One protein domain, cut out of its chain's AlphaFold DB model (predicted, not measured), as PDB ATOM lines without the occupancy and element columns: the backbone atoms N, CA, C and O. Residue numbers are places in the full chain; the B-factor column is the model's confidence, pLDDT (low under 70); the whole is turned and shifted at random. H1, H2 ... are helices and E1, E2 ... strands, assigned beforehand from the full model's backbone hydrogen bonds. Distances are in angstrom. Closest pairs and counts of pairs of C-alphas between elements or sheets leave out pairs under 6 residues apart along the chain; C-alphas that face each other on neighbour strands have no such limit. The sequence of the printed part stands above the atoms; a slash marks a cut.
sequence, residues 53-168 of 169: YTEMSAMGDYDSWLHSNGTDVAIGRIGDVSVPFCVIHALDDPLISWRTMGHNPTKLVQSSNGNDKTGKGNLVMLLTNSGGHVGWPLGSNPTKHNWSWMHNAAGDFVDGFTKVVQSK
ATOM      1  N   TYR A  53     142.487 195.159 142.936       83.31
ATOM      2  CA  TYR A  53     142.521 193.699 142.984       83.31
ATOM      3  C   TYR A  53     143.665 193.131 142.160       83.31
ATOM      4  O   TYR A  53     144.263 192.150 142.573       83.31
ATOM      5  N   THR A  54     144.009 193.755 141.046       76.12
ATOM      6  CA  THR A  54     145.112 193.333 140.192       76.12
ATOM      7  C   THR A  54     146.435 193.486 140.947       76.12
ATOM      8  O   THR A  54     147.111 192.483 141.160       76.12
ATOM      9  N   GLU A  55     146.732 194.657 141.521       76.25
ATOM     10  CA  GLU A  55     147.959 194.875 142.307       76.25
ATOM     11  C   GLU A  55     148.054 194.017 143.581       76.25
ATOM     12  O   GLU A  55     149.134 193.538 143.934       76.25
ATOM     13  N   MET A  56     146.936 193.815 144.285       78.12
ATOM     14  CA  MET A  56     146.925 193.173 145.609       78.12
ATOM     15  C   MET A  56     146.557 191.686 145.579       78.12
ATOM     16  O   MET A  56     146.614 191.019 146.618       78.12
ATOM     17  N   SER A  57     146.161 191.153 144.422       75.00
ATOM     18  CA  SER A  57     145.841 189.735 144.256       75.00
ATOM     19  C   SER A  57     147.070 188.846 144.400       75.00
ATOM     20  O   SER A  57     148.219 189.260 144.237       75.00
ATOM     21  N   ALA A  58     146.816 187.554 144.599       70.25
ATOM     22  CA  ALA A  58     147.848 186.527 144.470       70.25
ATOM     23  C   ALA A  58     148.476 186.474 143.055       70.25
ATOM     24  O   ALA A  58     149.582 185.949 142.884       70.25
ATOM     25  N   MET A  59     147.778 187.018 142.055       68.38
ATOM     26  CA  MET A  59     148.189 187.073 140.654       68.38
ATOM     27  C   MET A  59     149.077 188.292 140.341       68.38
ATOM     28  O   MET A  59     149.895 188.218 139.426       68.38
ATOM     29  N   GLY A  60     148.994 189.366 141.131       68.94
ATOM     30  CA  GLY A  60     149.710 190.615 140.867       68.94
ATOM     31  C   GLY A  60     149.262 191.304 139.572       68.94
ATOM     32  O   GLY A  60     148.319 190.866 138.904       68.94
ATOM     33  N   ASP A  61     149.948 192.392 139.212       70.62
ATOM     34  CA  ASP A  61     149.567 193.209 138.059       70.62
ATOM     35  C   ASP A  61     150.009 192.612 136.716       70.62
ATOM     36  O   ASP A  61     151.128 192.823 136.241       70.62
ATOM     37  N   TYR A  62     149.104 191.836 136.112       62.06
ATOM     38  CA  TYR A  62     149.357 191.129 134.860       62.06
ATOM     39  C   TYR A  62     149.481 192.056 133.647       62.06
ATOM     40  O   TYR A  62     150.329 191.828 132.781       62.06
ATOM     41  N   ASP A  63     148.660 193.104 133.574       66.31
ATOM     42  CA  ASP A  63     148.648 193.991 132.409       66.31
ATOM     43  C   ASP A  63     149.916 194.854 132.378       66.31
ATOM     44  O   ASP A  63     150.547 194.983 131.325       66.31
ATOM     45  N   SER A  64     150.379 195.345 133.533       66.31
ATOM     46  CA  SER A  64     151.657 196.066 133.614       66.31
ATOM     47  C   SER A  64     152.858 195.218 133.185       66.31
ATOM     48  O   SER A  64     153.774 195.744 132.555       66.31
ATOM     49  N   TRP A  65     152.864 193.907 133.437       62.28
ATOM     50  CA  TRP A  65     153.952 193.025 132.984       62.28
ATOM     51  C   TRP A  65     153.899 192.657 131.511       62.28
ATOM     52  O   TRP A  65     154.956 192.597 130.873       62.28
ATOM     53  N   LEU A  66     152.700 192.442 130.955       62.50
ATOM     54  CA  LEU A  66     152.549 192.234 129.511       62.50
ATOM     55  C   LEU A  66     153.171 193.409 128.755       62.50
ATOM     56  O   LEU A  66     153.872 193.226 127.761       62.50
ATOM     57  N   HIS A  67     152.955 194.622 129.265       63.47
ATOM     58  CA  HIS A  67     153.496 195.848 128.694       63.47
ATOM     59  C   HIS A  67     154.955 196.135 129.085       63.47
ATOM     60  O   HIS A  67     155.598 196.953 128.427       63.47
ATOM     61  N   SER A  68     155.515 195.442 130.084       60.16
ATOM     62  CA  SER A  68     156.924 195.552 130.485       60.16
ATOM     63  C   SER A  68     157.833 194.497 129.833       60.16
ATOM     64  O   SER A  68     158.925 194.250 130.341       60.16
ATOM     65  N   ASN A  69     157.389 193.807 128.772       58.38
ATOM     66  CA  ASN A  69     158.121 192.702 128.123       58.38
ATOM     67  C   ASN A  69     158.618 191.611 129.100       58.38
ATOM     68  O   ASN A  69     159.615 190.932 128.845       58.38
ATOM     69  N   GLY A  70     157.951 191.458 130.245       55.56
ATOM     70  CA  GLY A  70     158.323 190.504 131.283       55.56
ATOM     71  C   GLY A  70     159.710 190.671 131.915       55.56
ATOM     72  O   GLY A  70     160.247 189.678 132.412       55.56
ATOM     73  N   THR A  71     160.305 191.872 131.888       53.94
ATOM     74  CA  THR A  71     161.655 192.112 132.441       53.94
ATOM     75  C   THR A  71     161.686 192.711 133.846       53.94
ATOM     76  O   THR A  71     162.634 192.415 134.564       53.94
ATOM     77  N   ASP A  72     160.678 193.488 134.268       47.84
ATOM     78  CA  ASP A  72     160.811 194.337 135.472       47.84
ATOM     79  C   ASP A  72     159.677 194.253 136.505       47.84
ATOM     80  O   ASP A  72     159.749 194.891 137.555       47.84
ATOM     81  N   VAL A  73     158.646 193.439 136.276       51.25
ATOM     82  CA  VAL A  73     157.539 193.285 137.233       51.25
ATOM     83  C   VAL A  73     157.274 191.800 137.414       51.25
ATOM     84  O   VAL A  73     156.848 191.136 136.485       51.25
ATOM     85  N   ALA A  74     157.570 191.215 138.570       48.41
ATOM     86  CA  ALA A  74     157.265 189.801 138.790       48.41
ATOM     87  C   ALA A  74     155.736 189.584 138.746       48.41
ATOM     88  O   ALA A  74     155.050 189.930 139.708       48.41
ATOM     89  N   ILE A  75     155.187 189.019 137.661       51.97
ATOM     90  CA  ILE A  75     153.808 188.510 137.686       51.97
ATOM     91  C   ILE A  75     153.737 187.296 138.597       51.97
ATOM     92  O   ILE A  75     154.512 186.355 138.455       51.97
ATOM     93  N   GLY A  76     152.704 187.293 139.438       56.00
ATOM     94  CA  GLY A  76     152.010 186.084 139.858       56.00
ATOM     95  C   GLY A  76     152.794 185.156 140.757       56.00
ATOM     96  O   GLY A  76     153.182 184.070 140.331       56.00
ATOM     97  N   ARG A  77     152.854 185.504 142.050       58.22
ATOM     98  CA  ARG A  77     153.293 184.600 143.133       58.22
ATOM     99  C   ARG A  77     152.645 183.211 143.046       58.22
ATOM    100  O   ARG A  77     153.252 182.242 143.482       58.22
ATOM    101  N   ILE A  78     151.416 183.132 142.523       63.88
ATOM    102  CA  ILE A  78     150.635 181.892 142.419       63.88
ATOM    103  C   ILE A  78     150.601 181.260 141.015       63.88
ATOM    104  O   ILE A  78     150.299 180.077 140.892       63.88
ATOM    105  N   GLY A  79     150.902 182.022 139.958       60.62
ATOM    106  CA  GLY A  79     150.965 181.512 138.581       60.62
ATOM    107  C   GLY A  79     152.314 180.865 138.249       60.62
ATOM    108  O   GLY A  79     152.383 179.963 137.417       60.62
ATOM    109  N   ASP A  80     153.377 181.277 138.945       64.12
ATOM    110  CA  ASP A  80     154.733 180.730 138.823       64.12
ATOM    111  C   ASP A  80     155.158 179.948 140.074       64.12
ATOM    112  O   ASP A  80     156.192 180.194 140.695       64.12
ATOM    113  N   VAL A  81     154.322 178.991 140.490       69.00
ATOM    114  CA  VAL A  81     154.654 178.114 141.619       69.00
ATOM    115  C   VAL A  81     155.474 176.924 141.122       69.00
ATOM    116  O   VAL A  81     155.051 176.142 140.266       69.00
ATOM    117  N   SER A  82     156.671 176.765 141.685       72.19
ATOM    118  CA  SER A  82     157.621 175.704 141.324       72.19
ATOM    119  C   SER A  82     157.213 174.311 141.813       72.19
ATOM    120  O   SER A  82     157.748 173.310 141.336       72.19
ATOM    121  N   VAL A  83     156.260 174.246 142.740       76.62
ATOM    122  CA  VAL A  83     155.728 173.022 143.340       76.62
ATOM    123  C   VAL A  83     154.240 172.863 143.016       76.62
ATOM    124  O   VAL A  83     153.553 173.868 142.844       76.62
ATOM    125  N   PRO A  84     153.714 171.628 142.959       83.50
ATOM    126  CA  PRO A  84     152.273 171.395 142.927       83.50
ATOM    127  C   PRO A  84     151.578 172.147 144.059       83.50
ATOM    128  O   PRO A  84     151.902 171.964 145.233       83.50
ATOM    129  N   PHE A  85     150.612 172.981 143.696       83.56
ATOM    130  CA  PHE A  85     149.892 173.845 144.612       83.56
ATOM    131  C   PHE A  85     148.393 173.776 144.335       83.56
ATOM    132  O   PHE A  85     147.953 173.913 143.194       83.56
ATOM    133  N   CYS A  86     147.606 173.558 145.387       86.44
ATOM    134  CA  CYS A  86     146.154 173.470 145.308       86.44
ATOM    135  C   CYS A  86     145.516 174.634 146.063       86.44
ATOM    136  O   CYS A  86     145.854 174.902 147.216       86.44
ATOM    137  N   VAL A  87     144.574 175.308 145.408       84.94
ATOM    138  CA  VAL A  87     143.755 176.378 145.975       84.94
ATOM    139  C   VAL A  87     142.305 175.938 145.940       84.94
ATOM    140  O   VAL A  87     141.798 175.571 144.884       84.94
ATOM    141  N   ILE A  88     141.622 176.041 147.074       86.75
ATOM    142  CA  ILE A  88     140.176 175.855 147.172       86.75
ATOM    143  C   ILE A  88     139.588 177.186 147.634       86.75
ATOM    144  O   ILE A  88     139.994 177.698 148.675       86.75
ATOM    145  N   HIS A  89     138.662 177.754 146.860       85.75
ATOM    146  CA  HIS A  89     138.023 179.032 147.184       85.75
ATOM    147  C   HIS A  89     136.526 178.999 146.888       85.75
ATOM    148  O   HIS A  89     136.083 178.338 145.948       85.75
ATOM    149  N   ALA A  90     135.748 179.748 147.666       85.19
ATOM    150  CA  ALA A  90     134.306 179.850 147.503       85.19
ATOM    151  C   ALA A  90     133.907 181.174 146.844       85.19
ATOM    152  O   ALA A  90     134.355 182.246 147.248       85.19
ATOM    153  N   LEU A  91     133.021 181.122 145.847       82.75
ATOM    154  CA  LEU A  91     132.517 182.326 145.177       82.75
ATOM    155  C   LEU A  91     131.680 183.220 146.107       82.75
ATOM    156  O   LEU A  91     131.597 184.424 145.869       82.75
ATOM    157  N   ASP A  92     131.083 182.640 147.150       81.00
ATOM    158  CA  ASP A  92     130.268 183.326 148.155       81.00
ATOM    159  C   ASP A  92     131.033 183.677 149.445       81.00
ATOM    160  O   ASP A  92     130.402 184.017 150.448       81.00
ATOM    161  N   ASP A  93     132.371 183.603 149.444       83.06
ATOM    162  CA  ASP A  93     133.183 183.985 150.601       83.06
ATOM    163  C   ASP A  93     132.860 185.443 151.025       83.06
ATOM    164  O   ASP A  93     133.034 186.380 150.239       83.06
ATOM    165  N   PRO A  94     132.375 185.658 152.268       76.56
ATOM    166  CA  PRO A  94     131.954 186.963 152.764       76.56
ATOM    167  C   PRO A  94     133.113 187.865 153.222       76.56
ATOM    168  O   PRO A  94     132.853 188.985 153.669       76.56
ATOM    169  N   LEU A  95     134.365 187.407 153.142       79.38
ATOM    170  CA  LEU A  95     135.565 188.145 153.543       79.38
ATOM    171  C   LEU A  95     136.563 188.345 152.400       79.38
ATOM    172  O   LEU A  95     137.164 189.415 152.327       79.38
ATOM    173  N   ILE A  96     136.728 187.363 151.512       77.12
ATOM    174  CA  ILE A  96     137.665 187.442 150.385       77.12
ATOM    175  C   ILE A  96     136.922 187.204 149.071       77.12
ATOM    176  O   ILE A  96     136.465 186.105 148.769       77.12
ATOM    177  N   SER A  97     136.837 188.248 148.247       80.44
ATOM    178  CA  SER A  97     136.257 188.153 146.907       80.44
ATOM    179  C   SER A  97     137.079 187.203 146.033       80.44
ATOM    180  O   SER A  97     138.288 187.363 145.928       80.44
ATOM    181  N   TRP A  98     136.440 186.281 145.305       76.00
ATOM    182  CA  TRP A  98     137.136 185.398 144.349       76.00
ATOM    183  C   TRP A  98     137.989 186.165 143.320       76.00
ATOM    184  O   TRP A  98     138.974 185.638 142.800       76.00
ATOM    185  N   ARG A  99     137.658 187.440 143.065       72.94
ATOM    186  CA  ARG A  99     138.421 188.329 142.177       72.94
ATOM    187  C   ARG A  99     139.848 188.592 142.663       72.94
ATOM    188  O   ARG A  99     140.715 188.832 141.835       72.94
ATOM    189  N   THR A 100     140.129 188.482 143.964       71.75
ATOM    190  CA  THR A 100     141.505 188.586 144.491       71.75
ATOM    191  C   THR A 100     142.322 187.312 144.271       71.75
ATOM    192  O   THR A 100     143.543 187.340 144.410       71.75
ATOM    193  N   MET A 101     141.668 186.188 143.960       70.19
ATOM    194  CA  MET A 101     142.326 184.907 143.673       70.19
ATOM    195  C   MET A 101     142.587 184.729 142.176       70.19
ATOM    196  O   MET A 101     143.593 184.140 141.794       70.19
ATOM    197  N   GLY A 102     141.709 185.270 141.335       65.00
ATOM    198  CA  GLY A 102     141.848 185.221 139.887       65.00
ATOM    199  C   GLY A 102     140.826 186.106 139.208       65.00
ATOM    200  O   GLY A 102     139.826 185.600 138.705       65.00
ATOM    201  N   HIS A 103     141.080 187.419 139.197       64.81
ATOM    202  CA  HIS A 103     140.209 188.422 138.568       64.81
ATOM    203  C   HIS A 103     139.830 188.025 137.129       64.81
ATOM    204  O   HIS A 103     138.708 188.260 136.680       64.81
ATOM    205  N   ASN A 104     140.752 187.337 136.445       63.12
ATOM    206  CA  ASN A 104     140.552 186.761 135.132       63.12
ATOM    207  C   ASN A 104     141.057 185.300 135.090       63.12
ATOM    208  O   ASN A 104     142.263 185.062 134.980       63.12
ATOM    209  N   PRO A 105     140.149 184.308 135.128       60.00
ATOM    210  CA  PRO A 105     140.514 182.895 135.107       60.00
ATOM    211  C   PRO A 105     141.253 182.454 133.844       60.00
ATOM    212  O   PRO A 105     142.050 181.522 133.906       60.00
ATOM    213  N   THR A 106     141.037 183.109 132.695       57.28
ATOM    214  CA  THR A 106     141.790 182.757 131.484       57.28
ATOM    215  C   THR A 106     143.244 183.193 131.611       57.28
ATOM    216  O   THR A 106     144.123 182.451 131.192       57.28
ATOM    217  N   LYS A 107     143.524 184.305 132.303       55.88
ATOM    218  CA  LYS A 107     144.889 184.753 132.626       55.88
ATOM    219  C   LYS A 107     145.579 183.912 133.718       55.88
ATOM    220  O   LYS A 107     146.797 183.976 133.830       55.88
ATOM    221  N   LEU A 108     144.839 183.096 134.483       55.12
ATOM    222  CA  LEU A 108     145.425 182.112 135.415       55.12
ATOM    223  C   LEU A 108     146.043 180.899 134.698       55.12
ATOM    224  O   LEU A 108     146.893 180.224 135.272       55.12
ATOM    225  N   VAL A 109     145.579 180.592 133.481       51.25
ATOM    226  CA  VAL A 109     145.894 179.345 132.755       51.25
ATOM    227  C   VAL A 109     146.558 179.617 131.397       51.25
ATOM    228  O   VAL A 109     147.250 178.753 130.858       51.25
ATOM    229  N   GLN A 110     146.383 180.810 130.822       48.66
ATOM    230  CA  GLN A 110     146.981 181.177 129.541       48.66
ATOM    231  C   GLN A 110     148.450 181.581 129.703       48.66
ATOM    232  O   GLN A 110     148.780 182.708 130.061       48.66
ATOM    233  N   SER A 111     149.328 180.652 129.320       45.84
ATOM    234  CA  SER A 111     150.492 180.994 128.504       45.84
ATOM    235  C   SER A 111     149.957 181.388 127.124       45.84
ATOM    236  O   SER A 111     149.530 180.532 126.342       45.84
ATOM    237  N   SER A 112     149.866 182.686 126.837       37.44
ATOM    238  CA  SER A 112     149.477 183.144 125.506       37.44
ATOM    239  C   SER A 112     150.648 182.906 124.548       37.44
ATOM    240  O   SER A 112     151.702 183.521 124.629       37.44
ATOM    241  N   ASN A 113     150.451 182.000 123.592       38.88
ATOM    242  CA  ASN A 113     151.276 181.866 122.386       38.88
ATOM    243  C   ASN A 113     152.716 181.345 122.558       38.88
ATOM    244  O   ASN A 113     153.604 181.740 121.805       38.88
ATOM    245  N   GLY A 114     152.958 180.413 123.485       40.06
ATOM    246  CA  GLY A 114     154.178 179.586 123.487       40.06
ATOM    247  C   GLY A 114     155.494 180.314 123.799       40.06
ATOM    248  O   GLY A 114     156.536 179.667 123.833       40.06
ATOM    249  N   ASN A 115     155.441 181.621 124.068       44.28
ATOM    250  CA  ASN A 115     156.578 182.459 124.456       44.28
ATOM    251  C   ASN A 115     156.396 183.126 125.835       44.28
ATOM    252  O   ASN A 115     157.308 183.809 126.302       44.28
ATOM    253  N   ASP A 116     155.258 182.918 126.504       47.34
ATOM    254  CA  ASP A 116     154.953 183.577 127.774       47.34
ATOM    255  C   ASP A 116     155.513 182.827 128.984       47.34
ATOM    256  O   ASP A 116     155.273 181.634 129.179       47.34
ATOM    257  N   LYS A 117     156.245 183.588 129.807       46.75
ATOM    258  CA  LYS A 117     156.887 183.203 131.071       46.75
ATOM    259  C   LYS A 117     155.951 183.304 132.286       46.75
ATOM    260  O   LYS A 117     156.434 183.507 133.397       46.75
ATOM    261  N   THR A 118     154.634 183.209 132.117       45.12
ATOM    262  CA  THR A 118     153.791 182.839 133.262       45.12
ATOM    263  C   THR A 118     154.084 181.360 133.518       45.12
ATOM    264  O   THR A 118     154.147 180.582 132.571       45.12
ATOM    265  N   GLY A 119     154.476 181.023 134.749       49.56
ATOM    266  CA  GLY A 119     155.320 179.866 135.062       49.56
ATOM    267  C   GLY A 119     154.863 178.492 134.571       49.56
ATOM    268  O   GLY A 119     153.803 178.310 133.983       49.56
ATOM    269  N   LYS A 120     155.653 177.457 134.889       54.56
ATOM    270  CA  LYS A 120     155.386 176.051 134.498       54.56
ATOM    271  C   LYS A 120     154.061 175.466 135.036       54.56
ATOM    272  O   LYS A 120     153.816 174.281 134.829       54.56
ATOM    273  N   GLY A 121     153.221 176.272 135.694       59.28
ATOM    274  CA  GLY A 121     151.801 175.999 135.882       59.28
ATOM    275  C   GLY A 121     151.533 174.778 136.746       59.28
ATOM    276  O   GLY A 121     150.825 173.872 136.326       59.28
ATOM    277  N   ASN A 122     152.079 174.747 137.962       76.00
ATOM    278  CA  ASN A 122     151.780 173.685 138.926       76.00
ATOM    279  C   ASN A 122     150.584 174.040 139.833       76.00
ATOM    280  O   ASN A 122     150.543 173.627 140.988       76.00
ATOM    281  N   LEU A 123     149.628 174.829 139.334       77.81
ATOM    282  CA  LEU A 123     148.472 175.303 140.091       77.81
ATOM    283  C   LEU A 123     147.215 174.509 139.727       77.81
ATOM    284  O   LEU A 123     146.827 174.432 138.563       77.81
ATOM    285  N   VAL A 124     146.522 174.002 140.742       81.62
ATOM    286  CA  VAL A 124     145.149 173.502 140.640       81.62
ATOM    287  C   VAL A 124     144.252 174.425 141.452       81.62
ATOM    288  O   VAL A 124     144.399 174.515 142.670       81.62
ATOM    289  N   MET A 125     143.313 175.104 140.795       81.38
ATOM    290  CA  MET A 125     142.331 175.957 141.465       81.38
ATOM    291  C   MET A 125     140.937 175.337 141.383       81.38
ATOM    292  O   MET A 125     140.397 175.127 140.299       81.38
ATOM    293  N   LEU A 126     140.346 175.077 142.547       84.62
ATOM    294  CA  LEU A 126     138.983 174.602 142.711       84.62
ATOM    295  C   LEU A 126     138.110 175.745 143.235       84.62
ATOM    296  O   LEU A 126     138.239 176.163 144.386       84.62
ATOM    297  N   LEU A 127     137.212 176.240 142.385       82.56
ATOM    298  CA  LEU A 127     136.220 177.247 142.755       82.56
ATOM    299  C   LEU A 127     134.878 176.572 143.030       82.56
ATOM    300  O   LEU A 127     134.341 175.875 142.167       82.56
ATOM    301  N   THR A 128     134.316 176.790 144.217       82.44
ATOM    302  CA  THR A 128     132.978 176.306 144.565       82.44
ATOM    303  C   THR A 128     131.955 177.432 144.470       82.44
ATOM    304  O   THR A 128     132.226 178.571 144.841       82.44
ATOM    305  N   ASN A 129     130.732 177.117 144.029       80.62
ATOM    306  CA  ASN A 129     129.629 178.089 144.037       80.62
ATOM    307  C   ASN A 129     129.321 178.619 145.440       80.62
ATOM    308  O   ASN A 129     128.813 179.724 145.584       80.62
ATOM    309  N   SER A 130     129.596 177.800 146.454       78.88
ATOM    310  CA  SER A 130     129.359 178.141 147.845       78.88
ATOM    311  C   SER A 130     130.399 177.478 148.750       78.88
ATOM    312  O   SER A 130     130.872 176.378 148.445       78.88
ATOM    313  N   GLY A 131     130.724 178.113 149.869       78.50
ATOM    314  CA  GLY A 131     131.684 177.631 150.870       78.50
ATOM    315  C   GLY A 131     131.788 178.521 152.099       78.50
ATOM    316  O   GLY A 131     132.167 178.046 153.169       78.50
ATOM    317  N   GLY A 132     131.463 179.809 151.962       79.81
ATOM    318  CA  GLY A 132     131.861 180.814 152.938       79.81
ATOM    319  C   GLY A 132     133.388 180.900 153.086       79.81
ATOM    320  O   GLY A 132     134.143 180.304 152.325       79.81
ATOM    321  N   HIS A 133     133.852 181.636 154.097       82.44
ATOM    322  CA  HIS A 133     135.284 181.917 154.264       82.44
ATOM    323  C   HIS A 133     136.105 180.732 154.796       82.44
ATOM    324  O   HIS A 133     137.274 180.569 154.470       82.44
ATOM    325  N   VAL A 134     135.497 179.904 155.648       75.56
ATOM    326  CA  VAL A 134     136.171 178.778 156.325       75.56
ATOM    327  C   VAL A 134     135.766 177.419 155.751       75.56
ATOM    328  O   VAL A 134     136.057 176.383 156.349       75.56
ATOM    329  N   GLY A 135     135.072 177.415 154.612       68.38
ATOM    330  CA  GLY A 135     134.481 176.223 154.020       68.38
ATOM    331  C   GLY A 135     133.194 175.757 154.699       68.38
ATOM    332  O   GLY A 135     132.875 176.129 155.835       68.38
ATOM    333  N   TRP A 136     132.459 174.889 154.000       66.19
ATOM    334  CA  TRP A 136     131.241 174.297 154.538       66.19
ATOM    335  C   TRP A 136     131.548 173.123 155.462       66.19
ATOM    336  O   TRP A 136     132.261 172.193 155.067       66.19
ATOM    337  N   PRO A 137     130.906 173.068 156.636       61.88
ATOM    338  CA  PRO A 137     130.591 171.784 157.213       61.88
ATOM    339  C   PRO A 137     129.665 170.989 156.280       61.88
ATOM    340  O   PRO A 137     128.674 171.526 155.786       61.88
ATOM    341  N   LEU A 138     129.945 169.708 156.041       59.97
ATOM    342  CA  LEU A 138     129.036 168.873 155.250       59.97
ATOM    343  C   LEU A 138     127.729 168.588 156.017       59.97
ATOM    344  O   LEU A 138     127.737 168.065 157.132       59.97
ATOM    345  N   GLY A 139     126.591 168.855 155.368       57.81
ATOM    346  CA  GLY A 139     125.254 168.572 155.897       57.81
ATOM    347  C   GLY A 139     124.731 169.609 156.898       57.81
ATOM    348  O   GLY A 139     125.373 170.606 157.206       57.81
ATOM    349  N   SER A 140     123.523 169.377 157.416       60.12
ATOM    350  CA  SER A 140     122.846 170.293 158.348       60.12
ATOM    351  C   SER A 140     123.419 170.278 159.768       60.12
ATOM    352  O   SER A 140     123.140 171.191 160.541       60.12
ATOM    353  N   ASN A 141     124.215 169.259 160.121       64.81
ATOM    354  CA  ASN A 141     124.891 169.165 161.410       64.81
ATOM    355  C   ASN A 141     126.422 169.219 161.239       64.81
ATOM    356  O   ASN A 141     127.041 168.180 160.978       64.81
ATOM    357  N   PRO A 142     127.039 170.390 161.478       65.00
ATOM    358  CA  PRO A 142     128.476 170.580 161.367       65.00
ATOM    359  C   PRO A 142     129.304 169.609 162.187       65.00
ATOM    360  O   PRO A 142     130.333 169.160 161.712       65.00
ATOM    361  N   THR A 143     128.828 169.208 163.365       69.50
ATOM    362  CA  THR A 143     129.577 168.309 164.257       69.50
ATOM    363  C   THR A 143     129.730 166.887 163.718       69.50
ATOM    364  O   THR A 143     130.613 166.157 164.161       69.50
ATOM    365  N   LYS A 144     128.881 166.473 162.765       69.06
ATOM    366  CA  LYS A 144     128.858 165.095 162.254       69.06
ATOM    367  C   LYS A 144     129.885 164.857 161.152       69.06
ATOM    368  O   LYS A 144     130.477 163.785 161.090       69.06
ATOM    369  N   HIS A 145     130.070 165.836 160.274       65.62
ATOM    370  CA  HIS A 145     130.954 165.696 159.118       65.62
ATOM    371  C   HIS A 145     132.035 166.774 159.053       65.62
ATOM    372  O   HIS A 145     132.960 166.624 158.255       65.62
ATOM    373  N   ASN A 146     131.966 167.812 159.898       73.94
ATOM    374  CA  ASN A 146     132.921 168.919 159.965       73.94
ATOM    375  C   ASN A 146     133.298 169.397 158.547       73.94
ATOM    376  O   ASN A 146     132.501 169.308 157.614       73.94
ATOM    377  N   TRP A 147     134.537 169.833 158.354       77.56
ATOM    378  CA  TRP A 147     135.091 170.279 157.073       77.56
ATOM    379  C   TRP A 147     135.648 169.131 156.218       77.56
ATOM    380  O   TRP A 147     136.631 169.316 155.496       77.56
ATOM    381  N   SER A 148     135.073 167.929 156.329       79.31
ATOM    382  CA  SER A 148     135.607 166.724 155.675       79.31
ATOM    383  C   SER A 148     135.707 166.856 154.162       79.31
ATOM    384  O   SER A 148     136.670 166.361 153.597       79.31
ATOM    385  N   TRP A 149     134.795 167.574 153.498       83.25
ATOM    386  CA  TRP A 149     134.895 167.775 152.051       83.25
ATOM    387  C   TRP A 149     136.194 168.476 151.642       83.25
ATOM    388  O   TRP A 149     136.905 167.966 150.784       83.25
ATOM    389  N   MET A 150     136.537 169.604 152.279       83.25
ATOM    390  CA  MET A 150     137.775 170.323 151.950       83.25
ATOM    391  C   MET A 150     139.012 169.488 152.276       83.25
ATOM    392  O   MET A 150     139.968 169.489 151.508       83.25
ATOM    393  N   HIS A 151     138.982 168.759 153.397       85.44
ATOM    394  CA  HIS A 151     140.077 167.868 153.780       85.44
ATOM    395  C   HIS A 151     140.260 166.735 152.771       85.44
ATOM    396  O   HIS A 151     141.386 166.462 152.374       85.44
ATOM    397  N   ASN A 152     139.167 166.119 152.322       88.56
ATOM    398  CA  ASN A 152     139.203 165.060 151.322       88.56
ATOM    399  C   ASN A 152     139.684 165.602 149.974       88.56
ATOM    400  O   ASN A 152     140.559 164.999 149.376       88.56
ATOM    401  N   ALA A 153     139.202 166.768 149.536       88.62
ATOM    402  CA  ALA A 153     139.652 167.392 148.292       88.62
ATOM    403  C   ALA A 153     141.162 167.704 148.312       88.62
ATOM    404  O   ALA A 153     141.867 167.439 147.340       88.62
ATOM    405  N   ALA A 154     141.674 168.225 149.433       89.44
ATOM    406  CA  ALA A 154     143.108 168.436 149.616       89.44
ATOM    407  C   ALA A 154     143.886 167.107 149.684       89.44
ATOM    408  O   ALA A 154     144.969 167.001 149.111       89.44
ATOM    409  N   GLY A 155     143.331 166.088 150.347       91.62
ATOM    410  CA  GLY A 155     143.901 164.741 150.422       91.62
ATOM    411  C   GLY A 155     144.008 164.071 149.054       91.62
ATOM    412  O   GLY A 155     145.083 163.611 148.689       91.62
ATOM    413  N   ASP A 156     142.942 164.113 148.254       92.12
ATOM    414  CA  ASP A 156     142.901 163.567 146.895       92.12
ATOM    415  C   ASP A 156     143.946 164.231 145.985       92.12
ATOM    416  O   ASP A 156     144.583 163.561 145.168       92.12
ATOM    417  N   PHE A 157     144.164 165.542 146.145       92.56
ATOM    418  CA  PHE A 157     145.230 166.257 145.443       92.56
ATOM    419  C   PHE A 157     146.622 165.726 145.822       92.56
ATOM    420  O   PHE A 157     147.434 165.436 144.937       92.56
ATOM    421  N   VAL A 158     146.893 165.566 147.122       92.56
ATOM    422  CA  VAL A 158     148.170 165.031 147.621       92.56
ATOM    423  C   VAL A 158     148.382 163.597 147.139       92.56
ATOM    424  O   VAL A 158     149.424 163.300 146.557       92.56
ATOM    425  N   ASP A 159     147.382 162.730 147.294       93.44
ATOM    426  CA  ASP A 159     147.434 161.330 146.870       93.44
ATOM    427  C   ASP A 159     147.665 161.201 145.361       93.44
ATOM    428  O   ASP A 159     148.454 160.363 144.908       93.44
ATOM    429  N   GLY A 160     146.991 162.038 144.567       89.38
ATOM    430  CA  GLY A 160     147.190 162.122 143.124       89.38
ATOM    431  C   GLY A 160     148.633 162.473 142.770       89.38
ATOM    432  O   GLY A 160     149.248 161.797 141.942       89.38
ATOM    433  N   PHE A 161     149.205 163.477 143.437       86.88
ATOM    434  CA  PHE A 161     150.597 163.863 143.226       86.88
ATOM    435  C   PHE A 161     151.578 162.755 143.638       86.88
ATOM    436  O   PHE A 161     152.479 162.415 142.866       86.88
ATOM    437  N   THR A 162     151.387 162.136 144.805       89.56
ATOM    438  CA  THR A 162     152.250 161.053 145.299       89.56
ATOM    439  C   THR A 162     152.294 159.873 144.332       89.56
ATOM    440  O   THR A 162     153.381 159.374 144.035       89.56
ATOM    441  N   LYS A 163     151.147 159.463 143.775       91.19
ATOM    442  CA  LYS A 163     151.077 158.390 142.768       91.19
ATOM    443  C   LYS A 163     151.896 158.718 141.518       91.19
ATOM    444  O   LYS A 163     152.618 157.859 141.016       91.19
ATOM    445  N   VAL A 164     151.825 159.960 141.030       86.06
ATOM    446  CA  VAL A 164     152.605 160.398 139.860       86.06
ATOM    447  C   VAL A 164     154.104 160.347 140.151       86.06
ATOM    448  O   VAL A 164     154.859 159.839 139.322       86.06
ATOM    449  N   VAL A 165     154.541 160.828 141.318       86.31
ATOM    450  CA  VAL A 165     155.957 160.787 141.716       86.31
ATOM    451  C   VAL A 165     156.462 159.345 141.797       86.31
ATOM    452  O   VAL A 165     157.499 159.038 141.216       86.31
ATOM    453  N   GLN A 166     155.710 158.450 142.441       86.56
ATOM    454  CA  GLN A 166     156.071 157.032 142.578       86.56
ATOM    455  C   GLN A 166     156.117 156.284 141.242       86.56
ATOM    456  O   GLN A 166     156.913 155.371 141.090       86.56
ATOM    457  N   SER A 167     155.289 156.663 140.266       82.44
ATOM    458  CA  SER A 167     155.286 156.034 138.935       82.44
ATOM    459  C   SER A 167     156.466 156.438 138.041       82.44
ATOM    460  O   SER A 167     156.662 155.844 136.981       82.44
ATOM    461  N   LYS A 168     157.209 157.483 138.426       72.75
ATOM    462  CA  LYS A 168     158.319 158.060 137.652       72.75
ATOM    463  C   LYS A 168     159.702 157.778 138.250       72.75
ATOM    464  O   LYS A 168     160.688 158.133 137.604       72.75
TER     465      LYS A 168
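This is residues 53 to 168 of the 169 residues of the protein "Hypothetical protein" of Proboscia inermis (UniProt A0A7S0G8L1). Look for a loose, flat model with a ribbon of two side-by-side strands, E1 and E2, in its middle; the short helices H1 to H4 and long loops lie to one side of it, and the long helix H6 passes E1 on the other side. Residues 162 to 168 of H6 stick out, and so do residues 139 to 144, which include part of the small helix H5 at one far end. The printed part has 116 residues with six named helices and two named strands, in the order H1 H2 E1 H3 H4 E2 H5 H6; the class is mixed, helices and strands, with under half of the residues in named elements. The two-strand sheet, order E1 E2, is parallel. The radius of gyration of the C-alphas is 16.6 A, and the spans are 53 by 41 by 19 A.

Find C-alpha 53 at (142.521, 193.699, 142.984), where H1 begins, residues 53 to 56. H2 follows at residues 62 to 67. Go on to C-alpha 85 at (149.892, 173.845, 144.612); from there E1, residues 85 to 90, runs 17.0 A. H3 is residues 99 to 102 and H4 residues 105 to 109. E2, residues 123 to 128, is 16.2 A long. H5 is residues 142 to 145. H6, residues 148 to 168, runs 30.3 A to C-alpha 168 at (158.319, 158.060, 137.652).

Begin at E1 and E2, parallel neighbours at 16 degrees: N 87 and O 124 are 2.9 A apart and N 126 and O 87 are 2.8 A apart, both within hydrogen-bond range. E1, H3, H4 and E2 form a strand-helix-strand unit, two parallel strands with helices between them along the chain, and its crossover is right-handed. H4 and E2 are near each other, with 5 pairs of C-alphas within 10 A. H3 and H4 are close but not clearly touching; their closest C-alphas, Gly 102 and Leu 108, are 6.5 A apart. H1 and H3 touch, closest at the C-alphas of Tyr 53 and Thr 100, 5.4 A. H1 and H2 are close but not clearly touching, with the C-alphas of Thr 54 and Tyr 62 closest at 7.2 A. Turn to H6: its closest C-alpha pair with E1 is Cys 86 and Phe 157, 7.3 A, while H6 and E2 are apart. H5 and H6 meet only through their link. In H2 and H6 every O i to N i+4 pair is within hydrogen-bond range; H4 has 0 of 1, but 2 of 2 O i to N i+3 pairs; H1, H3 and H5 are too short for an O i to N i+4 pair.

The C-alphas farthest apart are those of Asn 69 and Lys 144, 52.8 A. The printed part has no cut. Look for the long links at H2 to E1, H4 to E2 and E2 to H5. The mean pLDDT of the printed part is 70.8, and 53 residues are under 70: residues 59 to 60, 62 to 81, 102 to 121 and 135 to 145.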